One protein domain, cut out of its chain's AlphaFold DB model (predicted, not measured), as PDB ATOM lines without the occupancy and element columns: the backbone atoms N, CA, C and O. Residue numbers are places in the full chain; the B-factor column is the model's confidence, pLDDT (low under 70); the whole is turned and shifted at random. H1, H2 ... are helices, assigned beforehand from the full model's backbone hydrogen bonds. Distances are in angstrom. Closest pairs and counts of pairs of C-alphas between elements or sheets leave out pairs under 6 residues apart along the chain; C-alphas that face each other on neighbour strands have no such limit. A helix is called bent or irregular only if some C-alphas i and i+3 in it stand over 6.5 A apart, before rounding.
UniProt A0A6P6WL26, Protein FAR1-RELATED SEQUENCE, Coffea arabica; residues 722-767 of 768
ATOM      1  N   GLN A 722      15.152  40.020   2.270       55.28
ATOM      2  CA  GLN A 722      15.605  39.714   0.907       55.28
ATOM      3  C   GLN A 722      16.898  40.458   0.526       55.28
ATOM      4  O   GLN A 722      17.812  39.809   0.018       55.28
ATOM      5  N   ASP A 723      17.047  41.750   0.836       58.28
ATOM      6  CA  ASP A 723      18.272  42.504   0.512       58.28
ATOM      7  C   ASP A 723      19.497  41.986   1.274       58.28
ATOM      8  O   ASP A 723      20.558  41.784   0.683       58.28
ATOM      9  N   LEU A 724      19.333  41.639   2.556       64.62
ATOM     10  CA  LEU A 724      20.388  40.977   3.335       64.62
ATOM     11  C   LEU A 724      20.848  39.662   2.682       64.62
ATOM     12  O   LEU A 724      22.043  39.375   2.662       64.62
ATOM     13  N   LYS A 725      19.932  38.887   2.081       68.62
ATOM     14  CA  LYS A 725      20.280  37.652   1.354       68.62
ATOM     15  C   LYS A 725      21.018  37.937   0.047       68.62
ATOM     16  O   LYS A 725      21.910  37.168  -0.297       68.62
ATOM     17  N   ALA A 726      20.692  39.022  -0.657       66.94
ATOM     18  CA  ALA A 726      21.429  39.439  -1.850       66.94
ATOM     19  C   ALA A 726      22.875  39.840  -1.504       66.94
ATOM     20  O   ALA A 726      23.807  39.386  -2.166       66.94
ATOM     21  N   LEU A 727      23.067  40.605  -0.422       68.19
ATOM     22  CA  LEU A 727      24.386  41.013   0.073       68.19
ATOM     23  C   LEU A 727      25.219  39.815   0.565       68.19
ATOM     24  O   LEU A 727      26.373  39.678   0.165       68.19
ATOM     25  N   MET A 728      24.625  38.904   1.346       73.38
ATOM     26  CA  MET A 728      25.271  37.647   1.768       73.38
ATOM     27  C   MET A 728      25.670  36.767   0.576       73.38
ATOM     28  O   MET A 728      26.758  36.194   0.558       73.38
ATOM     29  N   LEU A 729      24.795  36.642  -0.428       75.25
ATOM     30  CA  LEU A 729      25.074  35.857  -1.631       75.25
ATOM     31  C   LEU A 729      26.178  36.495  -2.480       75.25
ATOM     32  O   LEU A 729      26.984  35.766  -3.054       75.25
ATOM     33  N   TRP A 730      26.237  37.828  -2.552       76.88
ATOM     34  CA  TRP A 730      27.328  38.528  -3.227       76.88
ATOM     35  C   TRP A 730      28.666  38.295  -2.515       76.88
ATOM     36  O   TRP A 730      29.608  37.837  -3.156       76.88
ATOM     37  N   SER A 731      28.743  38.498  -1.194       77.81
ATOM     38  CA  SER A 731      30.005  38.332  -0.457       77.81
ATOM     39  C   SER A 731      30.524  36.892  -0.493       77.81
ATOM     40  O   SER A 731      31.721  36.674  -0.649       77.81
ATOM     41  N   LEU A 732      29.631  35.898  -0.415       80.94
ATOM     42  CA  LEU A 732      30.005  34.485  -0.556       80.94
ATOM     43  C   LEU A 732      30.467  34.133  -1.980       80.94
ATOM     44  O   LEU A 732      31.313  33.256  -2.138       80.94
ATOM     45  N   ARG A 733      29.936  34.798  -3.016       80.38
ATOM     46  CA  ARG A 733      30.387  34.618  -4.406       80.38
ATOM     47  C   ARG A 733      31.743  35.260  -4.665       80.38
ATOM     48  O   ARG A 733      32.561  34.620  -5.311       80.38
ATOM     49  N   GLU A 734      31.978  36.483  -4.191       78.69
ATOM     50  CA  GLU A 734      33.267  37.167  -4.368       78.69
ATOM     51  C   GLU A 734      34.377  36.414  -3.613       78.69
ATOM     52  O   GLU A 734      35.440  36.170  -4.175       78.69
ATOM     53  N   GLU A 735      34.111  35.920  -2.398       81.00
ATOM     54  CA  GLU A 735      35.097  35.120  -1.660       81.00
ATOM     55  C   GLU A 735      35.351  33.751  -2.314       81.00
ATOM     56  O   GLU A 735      36.501  33.347  -2.494       81.00
ATOM     57  N   ALA A 736      34.302  33.061  -2.778       83.50
ATOM     58  CA  ALA A 736      34.469  31.837  -3.563       83.50
ATOM     59  C   ALA A 736      35.210  32.087  -4.890       83.50
ATOM     60  O   ALA A 736      35.971  31.228  -5.332       83.50
ATOM     61  N   ARG A 737      35.030  33.258  -5.514       81.88
ATOM     62  CA  ARG A 737      35.763  33.670  -6.716       81.88
ATOM     63  C   ARG A 737      37.243  33.890  -6.416       81.88
ATOM     64  O   ARG A 737      38.057  33.290  -7.108       81.88
ATOM     65  N   ASN A 738      37.587  34.657  -5.377       78.31
ATOM     66  CA  ASN A 738      38.974  34.823  -4.918       78.31
ATOM     67  C   ASN A 738      39.655  33.453  -4.749       78.31
ATOM     68  O   ASN A 738      40.806  33.256  -5.141       78.31
ATOM     69  N   TYR A 739      38.908  32.485  -4.214       80.62
ATOM     70  CA  TYR A 739      39.367  31.121  -3.988       80.62
ATOM     71  C   TYR A 739      39.537  30.290  -5.273       80.62
ATOM     72  O   TYR A 739      40.516  29.553  -5.410       80.62
ATOM     73  N   ILE A 740      38.626  30.436  -6.239       84.56
ATOM     74  CA  ILE A 740      38.719  29.821  -7.574       84.56
ATOM     75  C   ILE A 740      39.901  30.403  -8.358       84.56
ATOM     76  O   ILE A 740      40.700  29.638  -8.895       84.56
ATOM     77  N   ASP A 741      40.049  31.728  -8.379       82.62
ATOM     78  CA  ASP A 741      41.108  32.434  -9.107       82.62
ATOM     79  C   ASP A 741      42.495  32.105  -8.508       82.62
ATOM     80  O   ASP A 741      43.451  31.838  -9.240       82.62
ATOM     81  N   ALA A 742      42.604  32.000  -7.175       82.50
ATOM     82  CA  ALA A 742      43.813  31.515  -6.503       82.50
ATOM     83  C   ALA A 742      44.105  30.028  -6.787       82.50
ATOM     84  O   ALA A 742      45.268  29.652  -6.973       82.50
ATOM     85  N   GLY A 743      43.065  29.189  -6.841       87.44
ATOM     86  CA  GLY A 743      43.157  27.768  -7.181       87.44
ATOM     87  C   GLY A 743      43.587  27.520  -8.630       87.44
ATOM     88  O   GLY A 743      44.370  26.612  -8.886       87.44
ATOM     89  N   ALA A 744      43.147  28.357  -9.572       89.12
ATOM     90  CA  ALA A 744      43.478  28.249 -10.994       89.12
ATOM     91  C   ALA A 744      44.969  28.495 -11.312       89.12
ATOM     92  O   ALA A 744      45.434  28.125 -12.389       89.12
ATOM     93  N   ALA A 745      45.730  29.091 -10.387       88.88
ATOM     94  CA  ALA A 745      47.123  29.474 -10.611       88.88
ATOM     95  C   ALA A 745      48.133  28.302 -10.629       88.88
ATOM     96  O   ALA A 745      49.236  28.478 -11.143       88.88
ATOM     97  N   SER A 746      47.810  27.127 -10.068       92.50
ATOM     98  CA  SER A 746      48.630  25.906 -10.218       92.50
ATOM     99  C   SER A 746      47.839  24.633  -9.891       92.50
ATOM    100  O   SER A 746      46.802  24.688  -9.233       92.50
ATOM    101  N   LEU A 747      48.336  23.459 -10.300       89.31
ATOM    102  CA  LEU A 747      47.677  22.174 -10.020       89.31
ATOM    103  C   LEU A 747      47.642  21.844  -8.513       89.31
ATOM    104  O   LEU A 747      46.705  21.210  -8.029       89.31
ATOM    105  N   GLU A 748      48.651  22.281  -7.766       93.12
ATOM    106  CA  GLU A 748      48.767  22.127  -6.313       93.12
ATOM    107  C   GLU A 748      47.747  23.025  -5.606       93.12
ATOM    108  O   GLU A 748      47.015  22.561  -4.731       93.12
ATOM    109  N   ARG A 749      47.645  24.290  -6.040       90.62
ATOM    110  CA  ARG A 749      46.652  25.246  -5.529       90.62
ATOM    111  C   ARG A 749      45.229  24.800  -5.845       90.62
ATOM    112  O   ARG A 749      44.378  24.871  -4.965       90.62
ATOM    113  N   TYR A 750      44.983  24.268  -7.042       92.44
ATOM    114  CA  TYR A 750      43.693  23.689  -7.419       92.44
ATOM    115  C   TYR A 750      43.287  22.541  -6.485       92.44
ATOM    116  O   TYR A 750      42.164  22.533  -5.982       92.44
ATOM    117  N   LYS A 751      44.198  21.593  -6.211       90.62
ATOM    118  CA  LYS A 751      43.939  20.466  -5.299       90.62
ATOM    119  C   LYS A 751      43.600  20.951  -3.889       90.62
ATOM    120  O   LYS A 751      42.560  20.566  -3.362       90.62
ATOM    121  N   LEU A 752      44.427  21.837  -3.328       91.50
ATOM    122  CA  LEU A 752      44.227  22.408  -1.993       91.50
ATOM    123  C   LEU A 752      42.904  23.187  -1.894       91.50
ATOM    124  O   LEU A 752      42.154  23.019  -0.934       91.50
ATOM    125  N   ALA A 753      42.576  23.991  -2.910       89.62
ATOM    126  CA  ALA A 753      41.319  24.728  -2.956       89.62
ATOM    127  C   ALA A 753      40.104  23.790  -3.062       89.62
ATOM    128  O   ALA A 753      39.091  23.990  -2.389       89.62
ATOM    129  N   PHE A 754      40.191  22.733  -3.870       89.19
ATOM    130  CA  PHE A 754      39.121  21.745  -3.996       89.19
ATOM    131  C   PHE A 754      38.904  20.948  -2.699       89.19
ATOM    132  O   PHE A 754      37.760  20.714  -2.308       89.19
ATOM    133  N   GLU A 755      39.983  20.588  -2.002       91.19
ATOM    134  CA  GLU A 755      39.942  19.921  -0.697       91.19
ATOM    135  C   GLU A 755      39.292  20.804   0.377       91.19
ATOM    136  O   GLU A 755      38.333  20.377   1.021       91.19
ATOM    137  N   ILE A 756      39.723  22.062   0.510       90.38
ATOM    138  CA  ILE A 756      39.159  23.008   1.485       90.38
ATOM    139  C   ILE A 756      37.694  23.344   1.166       90.38
ATOM    140  O   ILE A 756      36.878  23.432   2.083       90.38
ATOM    141  N   MET A 757      37.302  23.438  -0.112       88.94
ATOM    142  CA  MET A 757      35.885  23.567  -0.484       88.94
ATOM    143  C   MET A 757      35.061  22.320  -0.121       88.94
ATOM    144  O   MET A 757      33.900  22.455   0.275       88.94
ATOM    145  N   GLN A 758      35.627  21.110  -0.209       87.88
ATOM    146  CA  GLN A 758      34.951  19.899   0.270       87.88
ATOM    147  C   GLN A 758      34.867  19.831   1.798       87.88
ATOM    148  O   GLN A 758      33.828  19.430   2.317       87.88
ATOM    149  N   GLU A 759      35.918  20.225   2.515       88.69
ATOM    150  CA  GLU A 759      35.940  20.274   3.981       88.69
ATOM    151  C   GLU A 759      34.941  21.315   4.507       88.69
ATOM    152  O   GLU A 759      34.077  20.994   5.323       88.69
ATOM    153  N   GLY A 760      34.955  22.534   3.962       86.25
ATOM    154  CA  GLY A 760      33.973  23.574   4.276       86.25
ATOM    155  C   GLY A 760      32.539  23.127   3.985       86.25
ATOM    156  O   GLY A 760      31.661  23.272   4.836       86.25
ATOM    157  N   ARG A 761      32.296  22.488   2.828       84.38
ATOM    158  CA  ARG A 761      30.988  21.892   2.510       84.38
ATOM    159  C   ARG A 761      30.587  20.815   3.520       84.38
ATOM    160  O   ARG A 761      29.425  20.791   3.912       84.38
ATOM    161  N   ARG A 762      31.504  19.923   3.917       85.69
ATOM    162  CA  ARG A 762      31.218  18.881   4.912       85.69
ATOM    163  C   ARG A 762      30.806  19.527   6.231       85.69
ATOM    164  O   ARG A 762      29.689  19.282   6.666       85.69
ATOM    165  N   ASN A 763      31.620  20.411   6.805       83.50
ATOM    166  CA  ASN A 763      31.325  21.050   8.095       83.50
ATOM    167  C   ASN A 763      30.011  21.855   8.097       83.50
ATOM    168  O   ASN A 763      29.252  21.769   9.060       83.50
ATOM    169  N   LEU A 764      29.674  22.551   7.004       79.00
ATOM    170  CA  LEU A 764      28.378  23.237   6.861       79.00
ATOM    171  C   LEU A 764      27.173  22.277   6.799       79.00
ATOM    172  O   LEU A 764      26.059  22.676   7.134       79.00
ATOM    173  N   CYS A 765      27.368  21.016   6.402       67.81
ATOM    174  CA  CYS A 765      26.321  19.991   6.443       67.81
ATOM    175  C   CYS A 765      26.150  19.328   7.824       67.81
ATOM    176  O   CYS A 765      25.103  18.733   8.041       67.81
ATOM    177  N   TRP A 766      27.111  19.443   8.752       52.66
ATOM    178  CA  TRP A 766      27.009  18.891  10.120       52.66
ATOM    179  C   TRP A 766      26.304  19.829  11.125       52.66
ATOM    180  O   TRP A 766      26.196  19.492  12.300       52.66
ATOM    181  N   GLN A 767      25.835  21.007  10.693       47.16
ATOM    182  CA  GLN A 767      25.121  21.986  11.535       47.16
ATOM    183  C   GLN A 767      23.596  22.031  11.286       47.16
ATOM    184  O   GLN A 767      22.969  23.060  11.536       47.16
TER     185      GLN A 767
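AT A GLANCE: This is residues 722 to 767 of the 768 residues of the protein "Protein FAR1-RELATED SEQUENCE" of Coffea arabica (UniProt A0A6P6WL26). Two long helices, H1 and H2, meet near their ends at a tight link and open away from each other as a V. The far ends of both arms, residues 722 to 735 and residues 758 to 767, stand free. The printed part has 46 residues, with two named helices in the order H1, H2 and no named strand, and the class is all helix. It is loose, with a radius of gyration of the C-alphas of 12.6 A, and the C-alphas span 38 by 25 by 6 A, an outline that is only just flat.

HOW THE PARTS SIT: The longest helix is H1, residues 723 to 743, and H2, residues 747 to 765, touches it with 11 pairs of C-alphas within 8 A. H1 touches H2 with residues 739 to 743 alone, and H2 touches H1 with residues 749 to 754 alone. The closest C-alphas of the two are those of Gly 743 and Tyr 750, 4.1 A apart. H1 and H2 run opposite ways at a shallow tilt of 32 degrees, only just short of steep, and form a helical hairpin. Their centres are 15.4 A apart. In H1 and H2 every O i to N i+4 pair is within hydrogen-bond range.

IN THESE COORDINATES: H1 measures 29.9 A from C-alpha 723 at (18.272, 42.504, 0.512) to C-alpha 743 at (43.157, 27.768, -7.181). H2 measures 27.1 A from its first C-alpha, that of Leu 747, to C-alpha 765 at (26.321, 19.991, 6.443). Neither helix is bent.

THE WHOLE: The two C-alphas farthest apart are those of Gln 722 and Glu 748, 38.2 A. The printed part has no cut, and the link from H1 to H2, 3 residues, is tight. The mean pLDDT of the printed part is 80.4, and it is under 70 at residues 722 to 727 and 765 to 767 of this predicted model.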